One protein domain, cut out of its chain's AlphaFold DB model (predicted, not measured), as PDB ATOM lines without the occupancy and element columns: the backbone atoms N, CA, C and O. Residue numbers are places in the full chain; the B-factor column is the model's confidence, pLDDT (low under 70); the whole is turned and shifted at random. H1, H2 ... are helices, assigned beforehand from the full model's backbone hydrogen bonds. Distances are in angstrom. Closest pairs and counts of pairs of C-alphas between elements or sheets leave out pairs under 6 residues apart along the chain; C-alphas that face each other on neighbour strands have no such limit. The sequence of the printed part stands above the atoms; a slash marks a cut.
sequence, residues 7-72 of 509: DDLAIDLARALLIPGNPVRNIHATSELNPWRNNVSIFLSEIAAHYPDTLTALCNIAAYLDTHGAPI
ATOM      1  N   ASP A   7      88.348 165.879 241.093       58.88
ATOM      2  CA  ASP A   7      88.470 164.647 240.309       58.88
ATOM      3  C   ASP A   7      87.573 164.689 239.054       58.88
ATOM      4  O   ASP A   7      87.991 164.266 237.980       58.88
ATOM      5  N   ASP A   8      86.376 165.278 239.154       61.91
ATOM      6  CA  ASP A   8      85.466 165.428 238.017       61.91
ATOM      7  C   ASP A   8      86.009 166.426 236.986       61.91
ATOM      8  O   ASP A   8      85.914 166.193 235.783       61.91
ATOM      9  N   LEU A   9      86.610 167.526 237.453       67.12
ATOM     10  CA  LEU A   9      87.194 168.546 236.581       67.12
ATOM     11  C   LEU A   9      88.368 167.983 235.768       67.12
ATOM     12  O   LEU A   9      88.479 168.255 234.577       67.12
ATOM     13  N   ALA A  10      89.234 167.184 236.399       68.00
ATOM     14  CA  ALA A  10      90.357 166.541 235.720       68.00
ATOM     15  C   ALA A  10      89.883 165.617 234.583       68.00
ATOM     16  O   ALA A  10      90.475 165.598 233.503       68.00
ATOM     17  N   ILE A  11      88.783 164.894 234.807       68.31
ATOM     18  CA  ILE A  11      88.153 164.029 233.805       68.31
ATOM     19  C   ILE A  11      87.536 164.860 232.671       68.31
ATOM     20  O   ILE A  11      87.721 164.535 231.495       68.31
ATOM     21  N   ASP A  12      86.820 165.933 233.006       72.00
ATOM     22  CA  ASP A  12      86.151 166.791 232.025       72.00
ATOM     23  C   ASP A  12      87.169 167.549 231.140       72.00
ATOM     24  O   ASP A  12      86.957 167.672 229.932       72.00
ATOM     25  N   LEU A  13      88.326 167.949 231.686       77.62
ATOM     26  CA  LEU A  13      89.437 168.533 230.917       77.62
ATOM     27  C   LEU A  13      90.070 167.533 229.937       77.62
ATOM     28  O   LEU A  13      90.301 167.876 228.780       77.62
ATOM     29  N   ALA A  14      90.309 166.284 230.353       77.31
ATOM     30  CA  ALA A  14      90.852 165.257 229.457       77.31
ATOM     31  C   ALA A  14      89.904 164.952 228.282       77.31
ATOM     32  O   ALA A  14      90.347 164.706 227.164       77.31
ATOM     33  N   ARG A  15      88.587 165.010 228.516       74.81
ATOM     34  CA  ARG A  15      87.564 164.858 227.468       74.81
ATOM     35  C   ARG A  15      87.492 166.047 226.530       74.81
ATOM     36  O   ARG A  15      87.262 165.856 225.341       74.81
ATOM     37  N   ALA A  16      87.670 167.253 227.062       76.50
ATOM     38  CA  ALA A  16      87.683 168.470 226.266       76.50
ATOM     39  C   ALA A  16      88.775 168.442 225.184       76.50
ATOM     40  O   ALA A  16      88.552 168.990 224.111       76.50
ATOM     41  N   LEU A  17      89.892 167.740 225.412       78.56
ATOM     42  CA  LEU A  17      90.948 167.548 224.408       78.56
ATOM     43  C   LEU A  17      90.504 166.732 223.182       78.56
ATOM     44  O   LEU A  17      91.126 166.846 222.137       78.56
ATOM     45  N   LEU A  18      89.439 165.929 223.283       73.69
ATOM     46  CA  LEU A  18      88.955 165.076 222.184       73.69
ATOM     47  C   LEU A  18      87.966 165.786 221.244       73.69
ATOM     48  O   LEU A  18      87.434 165.156 220.329       73.69
ATOM     49  N   ILE A  19      87.642 167.054 221.516       69.12
ATOM     50  CA  ILE A  19      86.593 167.809 220.818       69.12
ATOM     51  C   ILE A  19      87.152 168.693 219.690       69.12
ATOM     52  O   ILE A  19      86.571 168.668 218.602       69.12
ATOM     53  N   PRO A  20      88.239 169.470 219.886       64.50
ATOM     54  CA  PRO A  20      88.864 170.216 218.798       64.50
ATOM     55  C   PRO A  20      89.250 169.285 217.639       64.50
ATOM     56  O   PRO A  20      89.815 168.223 217.862       64.50
ATOM     57  N   GLY A  21      88.908 169.659 216.403       54.44
ATOM     58  CA  GLY A  21      89.310 168.921 215.196       54.44
ATOM     59  C   GLY A  21      88.486 167.673 214.843       54.44
ATOM     60  O   GLY A  21      88.659 167.148 213.744       54.44
ATOM     61  N   ASN A  22      87.552 167.218 215.691       57.12
ATOM     62  CA  ASN A  22      86.731 166.033 215.408       57.12
ATOM     63  C   ASN A  22      85.244 166.392 215.181       57.12
ATOM     64  O   ASN A  22      84.524 166.672 216.141       57.12
ATOM     65  N   PRO A  23      84.742 166.374 213.929       48.50
ATOM     66  CA  PRO A  23      83.348 166.716 213.628       48.50
ATOM     67  C   PRO A  23      82.352 165.649 214.106       48.50
ATOM     68  O   PRO A  23      81.155 165.921 214.223       48.50
ATOM     69  N   VAL A  24      82.822 164.432 214.403       50.38
ATOM     70  CA  VAL A  24      81.987 163.355 214.932       50.38
ATOM     71  C   VAL A  24      82.086 163.385 216.451       50.38
ATOM     72  O   VAL A  24      83.156 163.171 217.018       50.38
ATOM     73  N   ARG A  25      80.954 163.602 217.135       54.41
ATOM     74  CA  ARG A  25      80.839 163.366 218.582       54.41
ATOM     75  C   ARG A  25      81.238 161.917 218.861       54.41
ATOM     76  O   ARG A  25      80.408 161.016 218.749       54.41
ATOM     77  N   ASN A  26      82.497 161.674 219.214       55.66
ATOM     78  CA  ASN A  26      82.977 160.339 219.549       55.66
ATOM     79  C   ASN A  26      82.509 159.987 220.970       55.66
ATOM     80  O   ASN A  26      83.256 160.022 221.953       55.66
ATOM     81  N   ILE A  27      81.206 159.707 221.072       56.00
ATOM     82  CA  ILE A  27      80.515 159.316 222.304       56.00
ATOM     83  C   ILE A  27      81.189 158.072 222.895       56.00
ATOM     84  O   ILE A  27      81.303 157.959 224.110       56.00
ATOM     85  N   HIS A  28      81.730 157.184 222.056       55.28
ATOM     86  CA  HIS A  28      82.445 155.992 222.504       55.28
ATOM     87  C   HIS A  28      83.758 156.335 223.224       55.28
ATOM     88  O   HIS A  28      83.912 155.951 224.384       55.28
ATOM     89  N   ALA A  29      84.644 157.136 222.622       55.69
ATOM     90  CA  ALA A  29      85.905 157.545 223.256       55.69
ATOM     91  C   ALA A  29      85.685 158.360 224.546       55.69
ATOM     92  O   ALA A  29      86.373 158.169 225.550       55.69
ATOM     93  N   THR A  30      84.674 159.232 224.558       58.84
ATOM     94  CA  THR A  30      84.317 160.001 225.760       58.84
ATOM     95  C   THR A  30      83.665 159.127 226.840       58.84
ATOM     96  O   THR A  30      83.913 159.359 228.029       58.84
ATOM     97  N   SER A  31      82.901 158.090 226.473       57.06
ATOM     98  CA  SER A  31      82.272 157.143 227.413       57.06
ATOM     99  C   SER A  31      83.261 156.201 228.109       57.06
ATOM    100  O   SER A  31      83.032 155.849 229.267       57.06
ATOM    101  N   GLU A  32      84.377 155.840 227.458       57.12
ATOM    102  CA  GLU A  32      85.434 155.029 228.082       57.12
ATOM    103  C   GLU A  32      86.145 155.777 229.214       57.12
ATOM    104  O   GLU A  32      86.504 155.170 230.223       57.12
ATOM    105  N   LEU A  33      86.298 157.097 229.074       59.91
ATOM    106  CA  LEU A  33      86.884 157.941 230.114       59.91
ATOM    107  C   LEU A  33      85.937 158.124 231.311       59.91
ATOM    108  O   LEU A  33      86.422 158.159 232.439       59.91
ATOM    109  N   ASN A  34      84.610 158.220 231.098       59.47
ATOM    110  CA  ASN A  34      83.619 158.219 232.193       59.47
ATOM    111  C   ASN A  34      82.144 158.014 231.726       59.47
ATOM    112  O   ASN A  34      81.512 158.947 231.238       59.47
ATOM    113  N   PRO A  35      81.492 156.863 231.942       54.34
ATOM    114  CA  PRO A  35      80.154 156.591 231.390       54.34
ATOM    115  C   PRO A  35      79.012 157.516 231.859       54.34
ATOM    116  O   PRO A  35      77.930 157.476 231.281       54.34
ATOM    117  N   TRP A  36      79.207 158.311 232.920       54.25
ATOM    118  CA  TRP A  36      78.109 158.907 233.697       54.25
ATOM    119  C   TRP A  36      77.935 160.428 233.530       54.25
ATOM    120  O   TRP A  36      77.031 161.004 234.133       54.25
ATOM    121  N   ARG A  37      78.773 161.104 232.726       57.50
ATOM    122  CA  ARG A  37      78.670 162.557 232.461       57.50
ATOM    123  C   ARG A  37      78.659 162.859 230.964       57.50
ATOM    124  O   ARG A  37      79.682 162.681 230.310       57.50
ATOM    125  N   ASN A  38      77.546 163.392 230.458       56.53
ATOM    126  CA  ASN A  38      77.326 163.646 229.025       56.53
ATOM    127  C   ASN A  38      77.425 165.130 228.607       56.53
ATOM    128  O   ASN A  38      77.330 165.438 227.422       56.53
ATOM    129  N   ASN A  39      77.645 166.065 229.539       64.81
ATOM    130  CA  ASN A  39      77.476 167.506 229.288       64.81
ATOM    131  C   ASN A  39      78.792 168.267 229.029       64.81
ATOM    132  O   ASN A  39      78.964 169.390 229.502       64.81
ATOM    133  N   VAL A  40      79.720 167.688 228.261       69.81
ATOM    134  CA  VAL A  40      81.018 168.335 227.963       69.81
ATOM    135  C   VAL A  40      80.838 169.649 227.187       69.81
ATOM    136  O   VAL A  40      81.587 170.595 227.402       69.81
ATOM    137  N   SER A  41      79.804 169.765 226.347       68.69
ATOM    138  CA  SER A  41      79.502 171.015 225.632       68.69
ATOM    139  C   SER A  41      79.141 172.169 226.574       68.69
ATOM    140  O   SER A  41      79.613 173.277 226.361       68.69
ATOM    141  N   ILE A  42      78.369 171.911 227.636       71.62
ATOM    142  CA  ILE A  42      78.019 172.934 228.640       71.62
ATOM    143  C   ILE A  42      79.280 173.371 229.390       71.62
ATOM    144  O   ILE A  42      79.531 174.562 229.539       71.62
ATOM    145  N   PHE A  43      80.113 172.408 229.789       74.50
ATOM    146  CA  PHE A  43      81.396 172.670 230.437       74.50
ATOM    147  C   PHE A  43      82.327 173.533 229.572       74.50
ATOM    148  O   PHE A  43      82.891 174.510 230.061       74.50
ATOM    149  N   LEU A  44      82.450 173.221 228.278       74.38
ATOM    150  CA  LEU A  44      83.246 174.017 227.344       74.38
ATOM    151  C   LEU A  44      82.686 175.427 227.153       74.38
ATOM    152  O   LEU A  44      83.464 176.375 227.143       74.38
ATOM    153  N   SER A  45      81.363 175.587 227.039       74.62
ATOM    154  CA  SER A  45      80.734 176.911 226.963       74.62
ATOM    155  C   SER A  45      80.988 177.735 228.226       74.62
ATOM    156  O   SER A  45      81.298 178.922 228.134       74.62
ATOM    157  N   GLU A  46      80.922 177.114 229.407       78.81
ATOM    158  CA  GLU A  46      81.246 177.780 230.670       78.81
ATOM    159  C   GLU A  46      82.722 178.193 230.751       78.81
ATOM    160  O   GLU A  46      83.007 179.314 231.182       78.81
ATOM    161  N   ILE A  47      83.652 177.325 230.322       80.31
ATOM    162  CA  ILE A  47      85.087 177.644 230.255       80.31
ATOM    163  C   ILE A  47      85.344 178.762 229.251       80.31
ATOM    164  O   ILE A  47      86.045 179.706 229.591       80.31
ATOM    165  N   ALA A  48      84.764 178.702 228.054       80.75
ATOM    166  CA  ALA A  48      84.936 179.736 227.038       80.75
ATOM    167  C   ALA A  48      84.487 181.114 227.551       80.75
ATOM    168  O   ALA A  48      85.163 182.112 227.319       80.75
ATOM    169  N   ALA A  49      83.369 181.156 228.283       84.38
ATOM    170  CA  ALA A  49      82.807 182.395 228.806       84.38
ATOM    171  C   ALA A  49      83.602 182.987 229.984       84.38
ATOM    172  O   ALA A  49      83.693 184.206 230.102       84.38
ATOM    173  N   HIS A  50      84.160 182.151 230.868       84.25
ATOM    174  CA  HIS A  50      84.766 182.616 232.128       84.25
ATOM    175  C   HIS A  50      86.295 182.485 232.185       84.25
ATOM    176  O   HIS A  50      86.934 183.163 232.987       84.25
ATOM    177  N   TYR A  51      86.882 181.609 231.368       86.56
ATOM    178  CA  TYR A  51      88.299 181.235 231.381       86.56
ATOM    179  C   TYR A  51      88.825 180.993 229.949       86.56
ATOM    180  O   TYR A  51      89.227 179.869 229.622       86.56
ATOM    181  N   PRO A  52      88.836 182.021 229.080       86.38
ATOM    182  CA  PRO A  52      89.205 181.873 227.668       86.38
ATOM    183  C   PRO A  52      90.624 181.315 227.478       86.38
ATOM    184  O   PRO A  52      90.834 180.451 226.633       86.38
ATOM    185  N   ASP A  53      91.575 181.708 228.325       89.81
ATOM    186  CA  ASP A  53      92.957 181.213 228.280       89.81
ATOM    187  C   ASP A  53      93.060 179.708 228.582       89.81
ATOM    188  O   ASP A  53      93.900 179.016 228.009       89.81
ATOM    189  N   THR A  54      92.166 179.157 229.413       88.12
ATOM    190  CA  THR A  54      92.078 177.704 229.643       88.12
ATOM    191  C   THR A  54      91.601 176.974 228.392       88.12
ATOM    192  O   THR A  54      92.104 175.895 228.083       88.12
ATOM    193  N   LEU A  55      90.643 177.547 227.655       85.75
ATOM    194  CA  LEU A  55      90.206 176.975 226.381       85.75
ATOM    195  C   LEU A  55      91.343 177.012 225.356       85.75
ATOM    196  O   LEU A  55      91.609 176.001 224.712       85.75
ATOM    197  N   THR A  56      92.053 178.138 225.257       89.38
ATOM    198  CA  THR A  56      93.235 178.276 224.395       89.38
ATOM    199  C   THR A  56      94.301 177.236 224.740       89.38
ATOM    200  O   THR A  56      94.825 176.581 223.842       89.38
ATOM    201  N   ALA A  57      94.572 177.005 226.029       90.12
ATOM    202  CA  ALA A  57      95.497 175.965 226.477       90.12
ATOM    203  C   ALA A  57      95.071 174.564 226.016       90.12
ATOM    204  O   ALA A  57      95.894 173.807 225.503       90.12
ATOM    205  N   LEU A  58      93.787 174.221 226.161       87.56
ATOM    206  CA  LEU A  58      93.250 172.939 225.698       87.56
ATOM    207  C   LEU A  58      93.394 172.786 224.178       87.56
ATOM    208  O   LEU A  58      93.819 171.728 223.721       87.56
ATOM    209  N   CYS A  59      93.105 173.835 223.407       87.25
ATOM    210  CA  CYS A  59      93.286 173.834 221.955       87.25
ATOM    211  C   CYS A  59      94.759 173.673 221.554       87.25
ATOM    212  O   CYS A  59      95.061 172.873 220.673       87.25
ATOM    213  N   ASN A  60      95.682 174.373 222.220       91.31
ATOM    214  CA  ASN A  60      97.118 174.257 221.954       91.31
ATOM    215  C   ASN A  60      97.638 172.845 222.253       91.31
ATOM    216  O   ASN A  60      98.420 172.298 221.477       91.31
ATOM    217  N   ILE A  61      97.194 172.243 223.360       91.25
ATOM    218  CA  ILE A  61      97.550 170.863 223.715       91.25
ATOM    219  C   ILE A  61      96.962 169.882 222.698       91.25
ATOM    220  O   ILE A  61      97.677 168.985 222.260       91.25
ATOM    221  N   ALA A  62      95.699 170.053 222.297       88.38
ATOM    222  CA  ALA A  62      95.071 169.210 221.278       88.38
ATOM    223  C   ALA A  62      95.834 169.289 219.945       88.38
ATOM    224  O   ALA A  62      96.272 168.264 219.437       88.38
ATOM    225  N   ALA A  63      96.129 170.499 219.458       88.88
ATOM    226  CA  ALA A  63      96.910 170.701 218.237       88.88
ATOM    227  C   ALA A  63      98.323 170.095 218.330       88.88
ATOM    228  O   ALA A  63      98.823 169.504 217.368       88.88
ATOM    229  N   TYR A  64      98.971 170.206 219.495       91.50
ATOM    230  CA  TYR A  64     100.262 169.568 219.736       91.50
ATOM    231  C   TYR A  64     100.161 168.042 219.637       91.50
ATOM    232  O   TYR A  64     100.994 167.435 218.963       91.50
ATOM    233  N   LEU A  65      99.155 167.440 220.280       88.75
ATOM    234  CA  LEU A  65      98.914 165.995 220.263       88.75
ATOM    235  C   LEU A  65      98.541 165.489 218.864       88.75
ATOM    236  O   LEU A  65      99.023 164.430 218.478       88.75
ATOM    237  N   ASP A  66      97.766 166.247 218.090       86.88
ATOM    238  CA  ASP A  66      97.431 165.898 216.703       86.88
ATOM    239  C   ASP A  66      98.671 165.916 215.796       86.88
ATOM    240  O   ASP A  66      98.794 165.103 214.882       86.88
ATOM    241  N   THR A  67      99.614 166.826 216.066       90.81
ATOM    242  CA  THR A  67     100.829 166.994 215.253       90.81
ATOM    243  C   THR A  67     101.949 166.025 215.646       90.81
ATOM    244  O   THR A  67     102.629 165.483 214.778       90.81
ATOM    245  N   HIS A  68     102.178 165.823 216.947       90.38
ATOM    246  CA  HIS A  68     103.346 165.097 217.471       90.38
ATOM    247  C   HIS A  68     102.988 163.760 218.134       90.38
ATOM    248  O   HIS A  68     103.875 162.941 218.378       90.38
ATOM    249  N   GLY A  69     101.712 163.533 218.448       88.06
ATOM    250  CA  GLY A  69     101.262 162.404 219.256       88.06
ATOM    251  C   GLY A  69     101.670 162.505 220.730       88.06
ATOM    252  O   GLY A  69     102.153 163.528 221.220       88.06
ATOM    253  N   ALA A  70     101.475 161.398 221.446       90.44
ATOM    254  CA  ALA A  70     102.030 161.172 222.776       90.44
ATOM    255  C   ALA A  70     102.900 159.904 222.744       90.44
ATOM    256  O   ALA A  70     102.534 158.937 222.075       90.44
ATOM    257  N   PRO A  71     104.015 159.850 223.492       93.00
ATOM    258  CA  PRO A  71     104.893 158.680 223.509       93.00
ATOM    259  C   PRO A  71     104.309 157.487 224.281       93.00
ATOM    260  O   PRO A  71     104.924 156.426 224.306       93.00
ATOM    261  N   ILE A  72     103.164 157.656 224.953       92.94
ATOM    262  CA  ILE A  72     102.534 156.626 225.782       92.94
ATOM    263  C   ILE A  72     101.247 156.130 225.124       92.94
ATOM    264  O   ILE A  72     100.308 156.908 224.950       92.94
TER     265      ILE A  72
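This is residues 7 to 72 of the 509 residues of the protein "HTH lysR-type domain-containing protein" of Phytohabitans rumicis (UniProt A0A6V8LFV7). The longest helix, H4, and H3 meet near their ends as a V; H1 lies across its open side, with H2 beyond H1, and residues 67 to 72 stick out. The printed part has 66 residues, 45 of them in four named helices, H1 to H4 in order, with no named strand; the class is all helix, and the whole is compact, with a radius of gyration of the C-alphas of 11.8 A and spans of 29 by 27 by 25 A.

H4, residues 52 to 68, touches H3, residues 40 to 50, with residues 54 to 55 alone, at a steep tilt of 54 degrees; the closest C-alphas, Ala 48 and Leu 55, are 6.0 A apart. H1, residues 7 to 16, touches H3 about perpendicular, at 85 degrees, closest C-alphas Asp 12 and Val 40, 6.7 A. H2, residues 27 to 33, forms a hairpin with H1; they only just touch, with 3 pairs of C-alphas within 8 A, closest Arg 15 and Thr 30, 6.1 A. Every O i to N i+4 pair is within hydrogen-bond range in H1, H3 and H4, and 2 of 3 in H2.

H4 runs 24.2 A from C-alpha 52 (89.205, 181.873, 227.668) to C-alpha 68 (103.346, 165.097, 217.471); H3 measures 15.3 A, H1 14.6 A, H2 10.2 A.

The printed part has no cut and no long link. Residues 7 to 11 and 19 to 41 have pLDDT under 70.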